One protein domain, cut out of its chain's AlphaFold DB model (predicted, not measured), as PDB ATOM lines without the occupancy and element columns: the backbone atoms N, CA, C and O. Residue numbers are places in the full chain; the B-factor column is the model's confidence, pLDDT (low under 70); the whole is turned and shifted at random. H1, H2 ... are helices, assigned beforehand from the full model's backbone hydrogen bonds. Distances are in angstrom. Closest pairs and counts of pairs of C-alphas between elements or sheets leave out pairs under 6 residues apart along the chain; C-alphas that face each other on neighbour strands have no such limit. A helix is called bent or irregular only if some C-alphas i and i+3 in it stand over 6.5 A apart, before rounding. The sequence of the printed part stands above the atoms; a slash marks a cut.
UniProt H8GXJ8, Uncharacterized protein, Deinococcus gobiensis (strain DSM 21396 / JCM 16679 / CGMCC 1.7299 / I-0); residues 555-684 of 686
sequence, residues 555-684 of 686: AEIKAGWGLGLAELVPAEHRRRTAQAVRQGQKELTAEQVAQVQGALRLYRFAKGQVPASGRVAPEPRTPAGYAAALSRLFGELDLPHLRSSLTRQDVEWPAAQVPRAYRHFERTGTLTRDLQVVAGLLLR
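What this domain is: This is residues 555 to 684 of the 686 residues of an uncharacterized protein of Deinococcus gobiensis (strain DSM 21396 / JCM 16679 / CGMCC 1.7299 / I-0) (UniProt H8GXJ8). Ten mostly crossed helices form two groups in an elongated model: H1, H2 and H3 make one end, and H6, H7, H8 and H9 make the other, where H6 and H7 fold back as a hairpin. The longest helix, H4, leads from the first group toward the second, and H10 sits in the middle, touching H2, H4 and H7. The printed part has 130 residues, with H1 to H10 in chain order and no named strand, and its class is all helix. It is compact, with a radius of gyration of the C-alphas of 14.8 A, and spans 48 by 29 by 21 A.

How they stand to each other: H1, residues 555 to 561, touches H3, residues 571 to 583, at a steep tilt of 39 degrees, opposite ways; the closest C-alphas, of Lys 558 and Val 581, are 6.0 A apart. H2, residues 565 to 568, touches residues 599 to 603 of H4, residues 590 to 607, with the C-alphas of Leu 568 and Ala 599 closest at 5.2 A. H5, residues 612 to 615, is close but not clearly touching H6, residues 623 to 636. H6 and H7, residues 640 to 648, form a helical hairpin at a shallow tilt of 21 degrees, opposite ways; the C-alphas of Ser 631 and Arg 643 are closest at 5.4 A. H8, residues 653 to 657, touches residues 623 to 627 of H6, closest at the C-alphas of Pro 623 and Ala 655, 5.8 A. H8 and H9, residues 659 to 668, touch only at the corner, and only just, with 3 pairs of C-alphas within 8 A. H10, residues 675 to 682, touches H7 at a steep tilt of 62 degrees, the same way, with the C-alphas of Ser 645 and Leu 682 closest at 5.8 A. Every O i to N i+4 pair is within hydrogen-bond range in H1, H4, H6, H7, H8 and H10, against 7 of 9 in H3 and 5 of 6 in H9; H2 and H5 are too short for such a pair.

Where its parts are: H1 begins at C-alpha 555, (1.710, -18.710, 41.340). H3, 19.1 A long, is only just irregular: C-alphas 572 and 575 are 7.0 A apart. H4 is 25.8 A long, H6 19.8 A and H9 14.2 A. H10 ends at C-alpha 682, (5.383, 5.492, 30.370).

The domain as a whole: The C-alphas farthest apart, of Gln 585 and Pro 620, are 48.2 A apart. The printed part has no cut and no long link. The mean pLDDT of the printed part is 78.9; 19 residues are under 70, among them residues 608 to 619.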
ATOM      1  N   ALA A 555       0.732 -17.953  42.119       81.44
ATOM      2  CA  ALA A 555       1.710 -18.710  41.340       81.44
ATOM      3  C   ALA A 555       2.003 -18.050  39.976       81.44
ATOM      4  O   ALA A 555       3.158 -17.993  39.552       81.44
ATOM      5  N   GLU A 556       0.985 -17.490  39.314       82.38
ATOM      6  CA  GLU A 556       1.156 -16.753  38.053       82.38
ATOM      7  C   GLU A 556       1.857 -15.409  38.282       82.38
ATOM      8  O   GLU A 556       2.725 -15.033  37.496       82.38
ATOM      9  N   ILE A 557       1.550 -14.715  39.384       83.31
ATOM     10  CA  ILE A 557       2.242 -13.484  39.784       83.31
ATOM     11  C   ILE A 557       3.720 -13.784  40.069       83.31
ATOM     12  O   ILE A 557       4.576 -13.094  39.522       83.31
ATOM     13  N   LYS A 558       4.039 -14.837  40.841       80.06
ATOM     14  CA  LYS A 558       5.418 -15.300  41.088       80.06
ATOM     15  C   LYS A 558       6.164 -15.607  39.787       80.06
ATOM     16  O   LYS A 558       7.245 -15.064  39.570       80.06
ATOM     17  N   ALA A 559       5.580 -16.431  38.914       78.56
ATOM     18  CA  ALA A 559       6.194 -16.817  37.642       78.56
ATOM     19  C   ALA A 559       6.344 -15.631  36.669       78.56
ATOM     20  O   ALA A 559       7.350 -15.518  35.974       78.56
ATOM     21  N   GLY A 560       5.362 -14.729  36.629       72.06
ATOM     22  CA  GLY A 560       5.375 -13.536  35.783       72.06
ATOM     23  C   GLY A 560       6.297 -12.422  36.284       72.06
ATOM     24  O   GLY A 560       6.732 -11.606  35.471       72.06
ATOM     25  N   TRP A 561       6.615 -12.375  37.586       80.88
ATOM     26  CA  TRP A 561       7.306 -11.243  38.224       80.88
ATOM     27  C   TRP A 561       8.642 -10.901  37.556       80.88
ATOM     28  O   TRP A 561       8.877  -9.745  37.210       80.88
ATOM     29  N   GLY A 562       9.479 -11.918  37.321       67.50
ATOM     30  CA  GLY A 562      10.761 -11.804  36.611       67.50
ATOM     31  C   GLY A 562      10.657 -11.869  35.081       67.50
ATOM     32  O   GLY A 562      11.676 -11.925  34.410       67.50
ATOM     33  N   LEU A 563       9.442 -11.889  34.526       66.12
ATOM     34  CA  LEU A 563       9.163 -11.977  33.090       66.12
ATOM     35  C   LEU A 563       8.397 -10.737  32.597       66.12
ATOM     36  O   LEU A 563       7.499 -10.863  31.766       66.12
ATOM     37  N   GLY A 564       8.705  -9.558  33.153       68.56
ATOM     38  CA  GLY A 564       8.149  -8.252  32.765       68.56
ATOM     39  C   GLY A 564       6.950  -7.753  33.587       68.56
ATOM     40  O   GLY A 564       6.642  -6.563  33.537       68.56
ATOM     41  N   LEU A 565       6.292  -8.594  34.398       79.50
ATOM     42  CA  LEU A 565       5.132  -8.168  35.206       79.50
ATOM     43  C   LEU A 565       5.489  -7.064  36.219       79.50
ATOM     44  O   LEU A 565       4.698  -6.146  36.433       79.50
ATOM     45  N   ALA A 566       6.685  -7.130  36.817       81.19
ATOM     46  CA  ALA A 566       7.139  -6.159  37.812       81.19
ATOM     47  C   ALA A 566       7.311  -4.732  37.255       81.19
ATOM     48  O   ALA A 566       7.216  -3.768  38.016       81.19
ATOM     49  N   GLU A 567       7.539  -4.569  35.947       77.31
ATOM     50  CA  GLU A 567       7.715  -3.245  35.332       77.31
ATOM     51  C   GLU A 567       6.406  -2.454  35.233       77.31
ATOM     52  O   GLU A 567       6.426  -1.227  35.314       77.31
ATOM     53  N   LEU A 568       5.267  -3.147  35.133       81.19
ATOM     54  CA  LEU A 568       3.931  -2.555  34.964       81.19
ATOM     55  C   LEU A 568       3.359  -1.947  36.269       81.19
ATOM     56  O   LEU A 568       2.335  -1.258  36.250       81.19
ATOM     57  N   VAL A 569       4.024  -2.198  37.401       85.31
ATOM     58  CA  VAL A 569       3.724  -1.636  38.728       85.31
ATOM     59  C   VAL A 569       4.561  -0.359  38.946       85.31
ATOM     60  O   VAL A 569       5.732  -0.355  38.552       85.31
ATOM     61  N   PRO A 570       4.038   0.712  39.581       82.75
ATOM     62  CA  PRO A 570       4.808   1.925  39.884       82.75
ATOM     63  C   PRO A 570       6.063   1.658  40.725       82.75
ATOM     64  O   PRO A 570       6.050   0.844  41.655       82.75
ATOM     65  N   ALA A 571       7.156   2.358  40.412       79.19
ATOM     66  CA  ALA A 571       8.483   2.097  40.980       79.19
ATOM     67  C   ALA A 571       8.527   2.184  42.519       79.19
ATOM     68  O   ALA A 571       9.154   1.342  43.165       79.19
ATOM     69  N   GLU A 572       7.799   3.139  43.101       81.69
ATOM     70  CA  GLU A 572       7.654   3.343  44.551       81.69
ATOM     71  C   GLU A 572       7.057   2.128  45.290       81.69
ATOM     72  O   GLU A 572       7.361   1.875  46.459       81.69
ATOM     73  N   HIS A 573       6.248   1.327  44.596       82.62
ATOM     74  CA  HIS A 573       5.569   0.161  45.148       82.62
ATOM     75  C   HIS A 573       6.295  -1.154  44.835       82.62
ATOM     76  O   HIS A 573       6.278  -2.062  45.674       82.62
ATOM     77  N   ARG A 574       7.010  -1.244  43.696       81.69
ATOM     78  CA  ARG A 574       7.744  -2.452  43.247       81.69
ATOM     79  C   ARG A 574       8.534  -3.133  44.368       81.69
ATOM     80  O   ARG A 574       8.489  -4.356  44.469       81.69
ATOM     81  N   ARG A 575       9.233  -2.379  45.232       80.00
ATOM     82  CA  ARG A 575      10.081  -2.950  46.301       80.00
ATOM     83  C   ARG A 575       9.283  -3.688  47.384       80.00
ATOM     84  O   ARG A 575       9.698  -4.775  47.783       80.00
ATOM     85  N   ARG A 576       8.157  -3.135  47.858       79.88
ATOM     86  CA  ARG A 576       7.287  -3.818  48.842       79.88
ATOM     87  C   ARG A 576       6.595  -5.013  48.194       79.88
ATOM     88  O   ARG A 576       6.641  -6.114  48.738       79.88
ATOM     89  N   THR A 577       6.068  -4.820  46.988       81.38
ATOM     90  CA  THR A 577       5.377  -5.864  46.229       81.38
ATOM     91  C   THR A 577       6.280  -7.051  45.899       81.38
ATOM     92  O   THR A 577       5.894  -8.187  46.146       81.38
ATOM     93  N   ALA A 578       7.517  -6.823  45.446       79.94
ATOM     94  CA  ALA A 578       8.475  -7.896  45.175       79.94
ATOM     95  C   ALA A 578       8.840  -8.701  46.437       79.94
ATOM     96  O   ALA A 578       9.045  -9.911  46.355       79.94
ATOM     97  N   GLN A 579       8.903  -8.054  47.608       79.62
ATOM     98  CA  GLN A 579       9.115  -8.750  48.881       79.62
ATOM     99  C   GLN A 579       7.895  -9.587  49.279       79.62
ATOM    100  O   GLN A 579       8.071 -10.736  49.678       79.62
ATOM    101  N   ALA A 580       6.675  -9.061  49.116       80.00
ATOM    102  CA  ALA A 580       5.451  -9.833  49.324       80.00
ATOM    103  C   ALA A 580       5.392 -11.047  48.384       80.00
ATOM    104  O   ALA A 580       5.327 -12.171  48.868       80.00
ATOM    105  N   VAL A 581       5.523 -10.841  47.067       76.44
ATOM    106  CA  VAL A 581       5.483 -11.901  46.039       76.44
ATOM    107  C   VAL A 581       6.510 -13.004  46.304       76.44
ATOM    108  O   VAL A 581       6.175 -14.178  46.177       76.44
ATOM    109  N   ARG A 582       7.737 -12.663  46.722       71.69
ATOM    110  CA  ARG A 582       8.770 -13.663  47.046       71.69
ATOM    111  C   ARG A 582       8.506 -14.398  48.367       71.69
ATOM    112  O   ARG A 582       8.688 -15.606  48.413       71.69
ATOM    113  N   GLN A 583       8.097 -13.695  49.426       70.69
ATOM    114  CA  GLN A 583       8.071 -14.245  50.794       70.69
ATOM    115  C   GLN A 583       6.682 -14.696  51.277       70.69
ATOM    116  O   GLN A 583       6.587 -15.309  52.334       70.69
ATOM    117  N   GLY A 584       5.597 -14.363  50.572       64.50
ATOM    118  CA  GLY A 584       4.208 -14.702  50.933       64.50
ATOM    119  C   GLY A 584       3.649 -14.010  52.188       64.50
ATOM    120  O   GLY A 584       2.441 -14.003  52.392       64.50
ATOM    121  N   GLN A 585       4.504 -13.410  53.018       64.25
ATOM    122  CA  GLN A 585       4.185 -13.015  54.396       64.25
ATOM    123  C   GLN A 585       4.090 -11.499  54.635       64.25
ATOM    124  O   GLN A 585       3.828 -11.085  55.760       64.25
ATOM    125  N   LYS A 586       4.319 -10.649  53.622       71.12
ATOM    126  CA  LYS A 586       4.315  -9.185  53.808       71.12
ATOM    127  C   LYS A 586       2.971  -8.543  53.489       71.12
ATOM    128  O   LYS A 586       2.331  -8.876  52.494       71.12
ATOM    129  N   GLU A 587       2.618  -7.547  54.293       78.94
ATOM    130  CA  GLU A 587       1.497  -6.654  54.024       78.94
ATOM    131  C   GLU A 587       1.712  -5.818  52.759       78.94
ATOM    132  O   GLU A 587       2.794  -5.277  52.517       78.94
ATOM    133  N   LEU A 588       0.635  -5.685  51.985       83.12
ATOM    134  CA  LEU A 588       0.492  -4.733  50.889       83.12
ATOM    135  C   LEU A 588      -0.745  -3.877  51.150       83.12
ATOM    136  O   LEU A 588      -1.736  -4.363  51.699       83.12
ATOM    137  N   THR A 589      -0.697  -2.612  50.741       86.50
ATOM    138  CA  THR A 589      -1.878  -1.738  50.783       86.50
ATOM    139  C   THR A 589      -2.902  -2.167  49.726       86.50
ATOM    140  O   THR A 589      -2.551  -2.798  48.727       86.50
ATOM    141  N   ALA A 590      -4.173  -1.792  49.904       83.19
ATOM    142  CA  ALA A 590      -5.222  -2.070  48.915       83.19
ATOM    143  C   ALA A 590      -4.875  -1.513  47.516       83.19
ATOM    144  O   ALA A 590      -5.118  -2.165  46.505       83.19
ATOM    145  N   GLU A 591      -4.225  -0.349  47.470       83.12
ATOM    146  CA  GLU A 591      -3.670   0.262  46.259       83.12
ATOM    147  C   GLU A 591      -2.592  -0.613  45.595       83.12
ATOM    148  O   GLU A 591      -2.664  -0.876  44.396       83.12
ATOM    149  N   GLN A 592      -1.633  -1.136  46.366       85.31
ATOM    150  CA  GLN A 592      -0.588  -2.031  45.850       85.31
ATOM    151  C   GLN A 592      -1.178  -3.338  45.308       85.31
ATOM    152  O   GLN A 592      -0.741  -3.832  44.269       85.31
ATOM    153  N   VAL A 593      -2.202  -3.879  45.974       86.56
ATOM    154  CA  VAL A 593      -2.952  -5.050  45.501       86.56
ATOM    155  C   VAL A 593      -3.678  -4.745  44.184       86.56
ATOM    156  O   VAL A 593      -3.556  -5.522  43.235       86.56
ATOM    157  N   ALA A 594      -4.367  -3.604  44.082       83.75
ATOM    158  CA  ALA A 594      -5.065  -3.188  42.863       83.75
ATOM    159  C   ALA A 594      -4.101  -2.997  41.677       83.75
ATOM    160  O   ALA A 594      -4.345  -3.523  40.590       83.75
ATOM    161  N   GLN A 595      -2.961  -2.334  41.894       84.19
ATOM    162  CA  GLN A 595      -1.926  -2.152  40.870       84.19
ATOM    163  C   GLN A 595      -1.337  -3.486  40.384       84.19
ATOM    164  O   GLN A 595      -1.084  -3.630  39.190       84.19
ATOM    165  N   VAL A 596      -1.151  -4.478  41.267       87.56
ATOM    166  CA  VAL A 596      -0.721  -5.836  40.873       87.56
ATOM    167  C   VAL A 596      -1.780  -6.533  40.028       87.56
ATOM    168  O   VAL A 596      -1.436  -7.157  39.023       87.56
ATOM    169  N   GLN A 597      -3.062  -6.413  40.387       86.88
ATOM    170  CA  GLN A 597      -4.146  -6.977  39.579       86.88
ATOM    171  C   GLN A 597      -4.203  -6.321  38.193       86.88
ATOM    172  O   GLN A 597      -4.225  -7.040  37.195       86.88
ATOM    173  N   GLY A 598      -4.160  -4.988  38.104       84.00
ATOM    174  CA  GLY A 598      -4.119  -4.268  36.825       84.00
ATOM    175  C   GLY A 598      -2.899  -4.652  35.977       84.00
ATOM    176  O   GLY A 598      -3.036  -4.982  34.796       84.00
ATOM    177  N   ALA A 599      -1.712  -4.709  36.593       86.06
ATOM    178  CA  ALA A 599      -0.480  -5.161  35.949       86.06
ATOM    179  C   ALA A 599      -0.621  -6.584  35.386       86.06
ATOM    180  O   ALA A 599      -0.259  -6.826  34.234       86.06
ATOM    181  N   LEU A 600      -1.216  -7.512  36.146       86.81
ATOM    182  CA  LEU A 600      -1.442  -8.888  35.697       86.81
ATOM    183  C   LEU A 600      -2.483  -8.971  34.569       86.81
ATOM    184  O   LEU A 600      -2.314  -9.762  33.639       86.81
ATOM    185  N   ARG A 601      -3.532  -8.137  34.587       85.19
ATOM    186  CA  ARG A 601      -4.495  -8.051  33.474       85.19
ATOM    187  C   ARG A 601      -3.817  -7.565  32.187       85.19
ATOM    188  O   ARG A 601      -3.998  -8.197  31.146       85.19
ATOM    189  N   LEU A 602      -2.984  -6.520  32.248       83.44
ATOM    190  CA  LEU A 602      -2.198  -6.040  31.097       83.44
ATOM    191  C   LEU A 602      -1.161  -7.078  30.630       83.44
ATOM    192  O   LEU A 602      -0.963  -7.275  29.429       83.44
ATOM    193  N   TYR A 603      -0.549  -7.802  31.566       83.12
ATOM    194  CA  TYR A 603       0.383  -8.891  31.280       83.12
ATOM    195  C   TYR A 603      -0.280 -10.024  30.477       83.12
ATOM    196  O   TYR A 603       0.214 -10.411  29.413       83.12
ATOM    197  N   ARG A 604      -1.454 -10.484  30.930       83.00
ATOM    198  CA  ARG A 604      -2.313 -11.455  30.229       83.00
ATOM    199  C   ARG A 604      -2.816 -10.917  28.883       83.00
ATOM    200  O   ARG A 604      -2.856 -11.663  27.902       83.00
ATOM    201  N   PHE A 605      -3.157  -9.627  28.797       76.88
ATOM    202  CA  PHE A 605      -3.589  -8.983  27.550       76.88
ATOM    203  C   PHE A 605      -2.502  -9.071  26.474       76.88
ATOM    204  O   PHE A 605      -2.771  -9.549  25.372       76.88
ATOM    205  N   ALA A 606      -1.260  -8.714  26.810       75.44
ATOM    206  CA  ALA A 606      -0.123  -8.801  25.892       75.44
ATOM    207  C   ALA A 606       0.228 -10.250  25.497       75.44
ATOM    208  O   ALA A 606       0.599 -10.506  24.350       75.44
ATOM    209  N   LYS A 607       0.018 -11.239  26.380       74.56
ATOM    210  CA  LYS A 607       0.080 -12.667  25.997       74.56
ATOM    211  C   LYS A 607      -1.069 -13.099  25.068       74.56
ATOM    212  O   LYS A 607      -0.971 -14.124  24.393       74.56
ATOM    213  N   GLY A 608      -2.117 -12.287  24.938       68.38
ATOM    214  CA  GLY A 608      -3.287 -12.544  24.096       68.38
ATOM    215  C   GLY A 608      -4.390 -13.340  24.796       68.38
ATOM    216  O   GLY A 608      -5.229 -13.915  24.107       68.38
ATOM    217  N   GLN A 609      -4.396 -13.369  26.133       68.31
ATOM    218  CA  GLN A 609      -5.297 -14.178  26.970       68.31
ATOM    219  C   GLN A 609      -6.568 -13.427  27.429       68.31
ATOM    220  O   GLN A 609      -7.394 -13.992  28.136       68.31
ATOM    221  N   VAL A 610      -6.740 -12.160  27.033       60.47
ATOM    222  CA  VAL A 610      -7.903 -11.305  27.366       60.47
ATOM    223  C   VAL A 610      -8.792 -11.122  26.119       60.47
ATOM    224  O   VAL A 610      -8.230 -11.004  25.024       60.47
ATOM    225  N   PRO A 611     -10.141 -11.120  26.224       52.69
ATOM    226  CA  PRO A 611     -11.064 -11.020  25.083       52.69
ATOM    227  C   PRO A 611     -10.842  -9.814  24.149       52.69
ATOM    228  O   PRO A 611     -10.181  -8.832  24.481       52.69
ATOM    229  N   ALA A 612     -11.397  -9.912  22.939       51.81
ATOM    230  CA  ALA A 612     -11.078  -9.024  21.819       51.81
ATOM    231  C   ALA A 612     -11.633  -7.588  21.921       51.81
ATOM    232  O   ALA A 612     -11.169  -6.723  21.183       51.81
ATOM    233  N   SER A 613     -12.582  -7.310  22.820       52.56
ATOM    234  CA  SER A 613     -13.238  -5.996  22.950       52.56
ATOM    235  C   SER A 613     -12.258  -4.852  23.231       52.56
ATOM    236  O   SER A 613     -12.350  -3.812  22.588       52.56
ATOM    237  N   GLY A 614     -11.277  -5.063  24.113       54.66
ATOM    238  CA  GLY A 614     -10.218  -4.084  24.397       54.66
ATOM    239  C   GLY A 614      -9.100  -4.031  23.344       54.66
ATOM    240  O   GLY A 614      -8.149  -3.271  23.502       54.66
ATOM    241  N   ARG A 615      -9.157  -4.858  22.284       60.97
ATOM    242  CA  ARG A 615      -8.123  -4.894  21.231       60.97
ATOM    243  C   ARG A 615      -8.421  -3.982  20.051       60.97
ATOM    244  O   ARG A 615      -7.464  -3.610  19.386       60.97
ATOM    245  N   VAL A 616      -9.688  -3.671  19.769       64.06
ATOM    246  CA  VAL A 616     -10.122  -2.944  18.563       64.06
ATOM    247  C   VAL A 616     -10.536  -1.520  18.930       64.06
ATOM    248  O   VAL A 616     -11.424  -1.329  19.760       64.06
ATOM    249  N   ALA A 617      -9.924  -0.522  18.295       66.31
ATOM    250  CA  ALA A 617     -10.310   0.878  18.439       66.31
ATOM    251  C   ALA A 617     -11.172   1.350  17.251       66.31
ATOM    252  O   ALA A 617     -10.946   0.904  16.124       66.31
ATOM    253  N   PRO A 618     -12.134   2.266  17.470       64.69
ATOM    254  CA  PRO A 618     -12.792   2.977  16.380       64.69
ATOM    255  C   PRO A 618     -11.823   3.952  15.690       64.69
ATOM    256  O   PRO A 618     -10.808   4.359  16.254       64.69
ATOM    257  N   GLU A 619     -12.160   4.342  14.464       66.62
ATOM    258  CA  GLU A 619     -11.410   5.331  13.682       66.62
ATOM    259  C   GLU A 619     -11.611   6.763  14.236       66.62
ATOM    260  O   GLU A 619     -12.627   7.011  14.894       66.62
ATOM    261  N   PRO A 620     -10.685   7.723  14.009       73.56
ATOM    262  CA  PRO A 620      -9.560   7.714  13.065       73.56
ATOM    263  C   PRO A 620      -8.280   7.045  13.592       73.56
ATOM    264  O   PRO A 620      -7.925   7.154  14.762       73.56
ATOM    265  N   ARG A 621      -7.526   6.404  12.692       82.06
ATOM    266  CA  ARG A 621      -6.295   5.648  13.008       82.06
ATOM    267  C   ARG A 621      -5.029   6.520  13.014       82.06
ATOM    268  O   ARG A 621      -4.032   6.182  12.390       82.06
ATOM    269  N   THR A 622      -5.099   7.671  13.675       86.62
ATOM    270  CA  THR A 622      -4.005   8.655  13.798       86.62
ATOM    271  C   THR A 622      -3.198   8.440  15.087       86.62
ATOM    272  O   THR A 622      -3.630   7.654  15.940       86.62
ATOM    273  N   PRO A 623      -2.074   9.155  15.321       85.19
ATOM    274  CA  PRO A 623      -1.387   9.132  16.617       85.19
ATOM    275  C   PRO A 623      -2.320   9.508  17.780       85.19
ATOM    276  O   PRO A 623      -2.311   8.849  18.817       85.19
ATOM    277  N   ALA A 624      -3.225  10.470  17.562       86.62
ATOM    278  CA  ALA A 624      -4.272  10.828  18.518       86.62
ATOM    279  C   ALA A 624      -5.275   9.691  18.776       86.62
ATOM    280  O   ALA A 624      -5.616   9.430  19.930       86.62
ATOM    281  N   GLY A 625      -5.702   8.970  17.734       85.25
ATOM    282  CA  GLY A 625      -6.523   7.765  17.886       85.25
ATOM    283  C   GLY A 625      -5.810   6.657  18.667       85.25
ATOM    284  O   GLY A 625      -6.418   6.007  19.516       85.25
ATOM    285  N   TYR A 626      -4.502   6.487  18.449       86.38
ATOM    286  CA  TYR A 626      -3.674   5.523  19.177       86.38
ATOM    287  C   TYR A 626      -3.524   5.897  20.660       86.38
ATOM    288  O   TYR A 626      -3.776   5.065  21.530       86.38
ATOM    289  N   ALA A 627      -3.211   7.159  20.970       88.00
ATOM    290  CA  ALA A 627      -3.152   7.658  22.346       88.00
ATOM    291  C   ALA A 627      -4.514   7.551  23.063       88.00
ATOM    292  O   ALA A 627      -4.575   7.137  24.224       88.00
ATOM    293  N   ALA A 628      -5.623   7.839  22.372       87.12
ATOM    294  CA  ALA A 628      -6.972   7.655  22.908       87.12
ATOM    295  C   ALA A 628      -7.294   6.173  23.184       87.12
ATOM    296  O   ALA A 628      -7.822   5.851  24.251       87.12
ATOM    297  N   ALA A 629      -6.927   5.264  22.275       86.69
ATOM    298  CA  ALA A 629      -7.100   3.821  22.450       86.69
ATOM    299  C   ALA A 629      -6.287   3.276  23.640       86.69
ATOM    300  O   ALA A 629      -6.816   2.502  24.439       86.69
ATOM    301  N   LEU A 630      -5.041   3.730  23.813       87.75
ATOM    302  CA  LEU A 630      -4.207   3.404  24.978       87.75
ATOM    303  C   LEU A 630      -4.813   3.943  26.285       87.75
ATOM    304  O   LEU A 630      -4.927   3.203  27.260       87.75
ATOM    305  N   SER A 631      -5.259   5.204  26.302       87.75
ATOM    306  CA  SER A 631      -5.897   5.834  27.471       87.75
ATOM    307  C   SER A 631      -7.187   5.117  27.881       87.75
ATOM    308  O   SER A 631      -7.442   4.927  29.074       87.75
ATOM    309  N   ARG A 632      -7.971   4.652  26.897       85.88
ATOM    310  CA  ARG A 632      -9.143   3.799  27.118       85.88
ATOM    311  C   ARG A 632      -8.749   2.433  27.684       85.88
ATOM    312  O   ARG A 632      -9.315   2.044  28.701       85.88
ATOM    313  N   LEU A 633      -7.774   1.738  27.091       85.19
ATOM    314  CA  LEU A 633      -7.332   0.422  27.570       85.19
ATOM    315  C   LEU A 633      -6.794   0.489  29.009       85.19
ATOM    316  O   LEU A 633      -7.144  -0.349  29.834       85.19
ATOM    317  N   PHE A 634      -5.993   1.501  29.353       87.00
ATOM    318  CA  PHE A 634      -5.524   1.688  30.732       87.00
ATOM    319  C   PHE A 634      -6.662   2.052  31.704       87.00
ATOM    320  O   PHE A 634      -6.565   1.749  32.890       87.00
ATOM    321  N   GLY A 635      -7.763   2.634  31.213       84.38
ATOM    322  CA  GLY A 635      -9.015   2.757  31.963       84.38
ATOM    323  C   GLY A 635      -9.709   1.408  32.191       84.38
ATOM    324  O   GLY A 635     -10.012   1.073  33.329       84.38
ATOM    325  N   GLU A 636      -9.909   0.610  31.138       82.69
ATOM    326  CA  GLU A 636     -10.565  -0.714  31.200       82.69
ATOM    327  C   GLU A 636      -9.786  -1.761  32.026       82.69
ATOM    328  O   GLU A 636     -10.353  -2.765  32.459       82.69
ATOM    329  N   LEU A 637      -8.486  -1.545  32.253       79.00
ATOM    330  CA  LEU A 637      -7.610  -2.443  33.012       79.00
ATOM    331  C   LEU A 637      -7.349  -2.005  34.468       79.00
ATOM    332  O   LEU A 637      -6.558  -2.667  35.139       79.00
ATOM    333  N   ASP A 638      -8.001  -0.944  34.959       79.69
ATOM    334  CA  ASP A 638      -7.767  -0.330  36.283       79.69
ATOM    335  C   ASP A 638      -6.304   0.136  36.496       79.69
ATOM    336  O   ASP A 638      -5.687  -0.114  37.533       79.69
ATOM    337  N   LEU A 639      -5.721   0.821  35.500       83.94
ATOM    338  CA  LEU A 639      -4.322   1.291  35.497       83.94
ATOM    339  C   LEU A 639      -4.225   2.835  35.477       83.94
ATOM    340  O   LEU A 639      -3.732   3.421  34.504       83.94
ATOM    341  N   PRO A 640      -4.674   3.531  36.544       82.12
ATOM    342  CA  PRO A 640      -4.737   4.993  36.578       82.12
ATOM    343  C   PRO A 640      -3.358   5.659  36.468       82.12
ATOM    344  O   PRO A 640      -3.265   6.742  35.899       82.12
ATOM    345  N   HIS A 641      -2.289   5.006  36.939       83.56
ATOM    346  CA  HIS A 641      -0.902   5.482  36.840       83.56
ATOM    347  C   HIS A 641      -0.359   5.486  35.405       83.56
ATOM    348  O   HIS A 641       0.354   6.411  35.016       83.56
ATOM    349  N   LEU A 642      -0.724   4.492  34.588       86.06
ATOM    350  CA  LEU A 642      -0.381   4.488  33.161       86.06
ATOM    351  C   LEU A 642      -1.193   5.528  32.398       86.06
ATOM    352  O   LEU A 642      -0.654   6.215  31.532       86.06
ATOM    353  N   ARG A 643      -2.475   5.682  32.746       87.25
ATOM    354  CA  ARG A 643      -3.345   6.693  32.143       87.25
ATOM    355  C   ARG A 643      -2.878   8.116  32.468       87.25
ATOM    356  O   ARG A 643      -2.838   8.941  31.560       87.25
ATOM    357  N   SER A 644      -2.479   8.393  33.712       86.56
ATOM    358  CA  SER A 644      -1.966   9.708  34.113       86.56
ATOM    359  C   SER A 644      -0.602  10.014  33.485       86.56
ATOM    360  O   SER A 644      -0.425  11.109  32.950       86.56
ATOM    361  N   SER A 645       0.317   9.041  33.450       86.06
ATOM    362  CA  SER A 645       1.605   9.175  32.750       86.06
ATOM    363  C   SER A 645       1.410   9.439  31.255       86.06
ATOM    364  O   SER A 645       2.052  10.327  30.707       86.06
ATOM    365  N   LEU A 646       0.471   8.740  30.604       87.38
ATOM    366  CA  LEU A 646       0.128   8.965  29.198       87.38
ATOM    367  C   LEU A 646      -0.411  10.383  28.953       87.38
ATOM    368  O   LEU A 646      -0.008  11.017  27.987       87.38
ATOM    369  N   THR A 647      -1.255  10.917  29.843       86.69
ATOM    370  CA  THR A 647      -1.750  12.305  29.736       86.69
ATOM    371  C   THR A 647      -0.711  13.389  30.055       86.69
ATOM    372  O   THR A 647      -1.008  14.565  29.862       86.69
ATOM    373  N   ARG A 648       0.488  13.029  30.543       87.75
ATOM    374  CA  ARG A 648       1.623  13.961  30.711       87.75
ATOM    375  C   ARG A 648       2.496  14.080  29.456       87.75
ATOM    376  O   ARG A 648       3.286  15.015  29.380       87.75
ATOM    377  N   GLN A 649       2.389  13.140  28.515       87.12
ATOM    378  CA  GLN A 649       3.184  13.131  27.285       87.12
ATOM    379  C   GLN A 649       2.463  13.848  26.137       87.12
ATOM    380  O   GLN A 649       1.256  14.086  26.187       87.12
ATOM    381  N   ASP A 650       3.208  14.141  25.070       86.56
ATOM    382  CA  ASP A 650       2.626  14.551  23.792       86.56
ATOM    383  C   ASP A 650       1.708  13.446  23.229       86.56
ATOM    384  O   ASP A 650       1.952  12.249  23.405       86.56
ATOM    385  N   VAL A 651       0.665  13.846  22.506       84.56
ATOM    386  CA  VAL A 651      -0.272  12.949  21.820       84.56
ATOM    387  C   VAL A 651       0.437  12.083  20.766       84.56
ATOM    388  O   VAL A 651       0.035  10.939  20.544       84.56
ATOM    389  N   GLU A 652       1.518  12.574  20.151       86.56
ATOM    390  CA  GLU A 652       2.333  11.794  19.209       86.56
ATOM    391  C   GLU A 652       3.381  10.894  19.892       86.56
ATOM    392  O   GLU A 652       3.877   9.944  19.276       86.56
ATOM    393  N   TRP A 653       3.690  11.122  21.175       89.81
ATOM    394  CA  TRP A 653       4.750  10.410  21.905       89.81
ATOM    395  C   TRP A 653       4.627   8.875  21.840       89.81
ATOM    396  O   TRP A 653       5.630   8.228  21.529       89.81
ATOM    397  N   PRO A 654       3.447   8.238  22.027       81.44
ATOM    398  CA  PRO A 654       3.351   6.776  21.977       81.44
ATOM    399  C   PRO A 654       3.641   6.205  20.583       81.44
ATOM    400  O   PRO A 654       4.130   5.080  20.465       81.44
ATOM    401  N   ALA A 655       3.347   6.974  19.529       82.88
ATOM    402  CA  ALA A 655       3.629   6.598  18.148       82.88
ATOM    403  C   ALA A 655       5.114   6.779  17.801       82.88
ATOM    404  O   ALA A 655       5.690   5.925  17.125       82.88
ATOM    405  N   ALA A 656       5.744   7.840  18.316       82.12
ATOM    406  CA  ALA A 656       7.171   8.104  18.149       82.12
ATOM    407  C   ALA A 656       8.059   7.096  18.904       82.12
ATOM    408  O   ALA A 656       9.043   6.615  18.342       82.12
ATOM    409  N   GLN A 657       7.708   6.739  20.147       81.19
ATOM    410  CA  GLN A 657       8.520   5.835  20.976       81.19
ATOM    411  C   GLN A 657       8.396   4.356  20.583       81.19
ATOM    412  O   GLN A 657       9.360   3.605  20.723       81.19
ATOM    413  N   VAL A 658       7.242   3.910  20.061       80.81
ATOM    414  CA  VAL A 658       7.066   2.521  19.587       80.81
ATOM    415  C   VAL A 658       6.472   2.478  18.165       80.81
ATOM    416  O   VAL A 658       5.349   1.994  17.966       80.81
ATOM    417  N   PRO A 659       7.224   2.903  17.121       77.62
ATOM    418  CA  PRO A 659       6.698   3.032  15.756       77.62
ATOM    419  C   PRO A 659       6.193   1.719  15.148       77.62
ATOM    420  O   PRO A 659       5.337   1.723  14.266       77.62
ATOM    421  N   ARG A 660       6.709   0.570  15.612       76.62
ATOM    422  CA  ARG A 660       6.261  -0.763  15.176       76.62
ATOM    423  C   ARG A 660       4.836  -1.077  15.642       76.62
ATOM    424  O   ARG A 660       4.066  -1.627  14.857       76.62
ATOM    425  N   ALA A 661       4.494  -0.714  16.878       76.56
ATOM    426  CA  ALA A 661       3.160  -0.917  17.435       76.56
ATOM    427  C   ALA A 661       2.153   0.034  16.776       76.56
ATOM    428  O   ALA A 661       1.099  -0.406  16.315       76.56
ATOM    429  N   TYR A 662       2.531   1.308  16.613       81.06
ATOM    430  CA  TYR A 662       1.708   2.292  15.909       81.06
ATOM    431  C   TYR A 662       1.426   1.893  14.449       81.06
ATOM    432  O   TYR A 662       0.267   1.836  14.052       81.06
ATOM    433  N   ARG A 663       2.440   1.491  13.665       81.31
ATOM    434  CA  ARG A 663       2.247   1.008  12.277       81.31
ATOM    435  C   ARG A 663       1.376  -0.248  12.167       81.31
ATOM    436  O   ARG A 663       0.858  -0.532  11.089       81.31
ATOM    437  N   HIS A 664       1.241  -1.038  13.233       79.25
ATOM    438  CA  HIS A 664       0.282  -2.141  13.262       79.25
ATOM    439  C   HIS A 664      -1.132  -1.613  13.524       79.25
ATOM    440  O   HIS A 664      -2.024  -1.899  12.732       79.25
ATOM    441  N   PHE A 665      -1.308  -0.782  14.556       82.88
ATOM    442  CA  PHE A 665      -2.575  -0.116  14.879       82.88
ATOM    443  C   PHE A 665      -3.155   0.666  13.689       82.88
ATOM    444  O   PHE A 665      -4.325   0.510  13.353       82.88
ATOM    445  N   GLU A 666      -2.322   1.431  12.989       82.75
ATOM    446  CA  GLU A 666      -2.650   2.155  11.756       82.75
ATOM    447  C   GLU A 666      -3.257   1.224  10.683       82.75
ATOM    448  O   GLU A 666      -4.294   1.517  10.086       82.75
ATOM    449  N   ARG A 667      -2.670   0.036  10.492       81.56
ATOM    450  CA  ARG A 667      -3.110  -0.946   9.485       81.56
ATOM    451  C   ARG A 667      -4.343  -1.747   9.898       81.56
ATOM    452  O   ARG A 667      -5.169  -2.051   9.040       81.56
ATOM    453  N   THR A 668      -4.474  -2.109  11.172       78.25
ATOM    454  CA  THR A 668      -5.477  -3.088  11.640       78.25
ATOM    455  C   THR A 668      -6.588  -2.501  12.508       78.25
ATOM    456  O   THR A 668      -7.593  -3.171  12.725       78.25
ATOM    457  N   GLY A 669      -6.411  -1.290  13.039       75.75
ATOM    458  CA  GLY A 669      -7.239  -0.739  14.114       75.75
ATOM    459  C   GLY A 669      -6.997  -1.393  15.483       75.75
ATOM    460  O   GLY A 669      -7.793  -1.173  16.396       75.75
ATOM    461  N   THR A 670      -5.946  -2.218  15.648       79.81
ATOM    462  CA  THR A 670      -5.748  -3.030  16.865       79.81
ATOM    463  C   THR A 670      -4.474  -2.747  17.655       79.81
ATOM    464  O   THR A 670      -3.405  -2.526  17.090       79.81
ATOM    465  N   LEU A 671      -4.570  -2.839  18.983       77.56
ATOM    466  CA  LEU A 671      -3.431  -2.719  19.902       77.56
ATOM    467  C   LEU A 671      -2.606  -4.024  19.954       77.56
ATOM    468  O   LEU A 671      -3.167  -5.122  19.964       77.56
ATOM    469  N   THR A 672      -1.271  -3.918  19.964       70.31
ATOM    470  CA  THR A 672      -0.353  -5.068  19.817       70.31
ATOM    471  C   THR A 672       0.035  -5.739  21.139       70.31
ATOM    472  O   THR A 672      -0.334  -5.312  22.231       70.31
ATOM    473  N   ARG A 673       0.855  -6.796  21.053       61.78
ATOM    474  CA  ARG A 673       1.543  -7.384  22.215       61.78
ATOM    475  C   ARG A 673       2.609  -6.457  22.821       61.78
ATOM    476  O   ARG A 673       2.965  -6.629  23.981       61.78
ATOM    477  N   ASP A 674       3.075  -5.453  22.076       67.38
ATOM    478  CA  ASP A 674       4.160  -4.544  22.480       67.38
ATOM    479  C   ASP A 674       3.717  -3.505  23.533       67.38
ATOM    480  O   ASP A 674       4.515  -2.688  23.985       67.38
ATOM    481  N   LEU A 675       2.450  -3.546  23.970       74.19
ATOM    482  CA  LEU A 675       1.893  -2.699  25.031       74.19
ATOM    483  C   LEU A 675       2.693  -2.733  26.341       74.19
ATOM    484  O   LEU A 675       2.698  -1.740  27.062       74.19
ATOM    485  N   GLN A 676       3.380  -3.839  26.648       74.31
ATOM    486  CA  GLN A 676       4.274  -3.910  27.811       74.31
ATOM    487  C   GLN A 676       5.449  -2.929  27.683       74.31
ATOM    488  O   GLN A 676       5.818  -2.299  28.669       74.31
ATOM    489  N   VAL A 677       5.979  -2.738  26.469       75.12
ATOM    490  CA  VAL A 677       7.041  -1.760  26.182       75.12
ATOM    491  C   VAL A 677       6.493  -0.340  26.320       75.12
ATOM    492  O   VAL A 677       7.098   0.481  26.999       75.12
ATOM    493  N   VAL A 678       5.309  -0.062  25.759       78.62
ATOM    494  CA  VAL A 678       4.645   1.253  25.890       78.62
ATOM    495  C   VAL A 678       4.403   1.601  27.366       78.62
ATOM    496  O   VAL A 678       4.758   2.690  27.809       78.62
ATOM    497  N   ALA A 679       3.850   0.671  28.148       79.69
ATOM    498  CA  ALA A 679       3.596   0.858  29.575       79.69
ATOM    499  C   ALA A 679       4.890   0.994  30.399       79.69
ATOM    500  O   ALA A 679       4.977   1.859  31.271       79.69
ATOM    501  N   GLY A 680       5.909   0.184  30.098       77.56
ATOM    502  CA  GLY A 680       7.225   0.261  30.734       77.56
ATOM    503  C   GLY A 680       7.939   1.587  30.463       77.56
ATOM    504  O   GLY A 680       8.559   2.129  31.371       77.56
ATOM    505  N   LEU A 681       7.809   2.149  29.255       77.94
ATOM    506  CA  LEU A 681       8.338   3.475  28.912       77.94
ATOM    507  C   LEU A 681       7.550   4.604  29.595       77.94
ATOM    508  O   LEU A 681       8.163   5.522  30.134       77.94
ATOM    509  N   LEU A 682       6.215   4.519  29.646       79.69
ATOM    510  CA  LEU A 682       5.383   5.492  30.370       79.69
ATOM    511  C   LEU A 682       5.744   5.566  31.864       79.69
ATOM    512  O   LEU A 682       5.756   6.656  32.425       79.69
ATOM    513  N   LEU A 683       6.122   4.440  32.484       77.06
ATOM    514  CA  LEU A 683       6.592   4.370  33.880       77.06
ATOM    515  C   LEU A 683       8.077   4.717  34.080       77.06
ATOM    516  O   LEU A 683       8.598   4.558  35.185       77.06
ATOM    517  N   ARG A 684       8.764   5.161  33.022       73.19
ATOM    518  CA  ARG A 684      10.126   5.720  33.061       73.19
ATOM    519  C   ARG A 684      10.150   7.215  32.690       73.19
ATOM    520  O   ARG A 684      11.188   7.844  32.851       73.19
TER     521      ARG A 684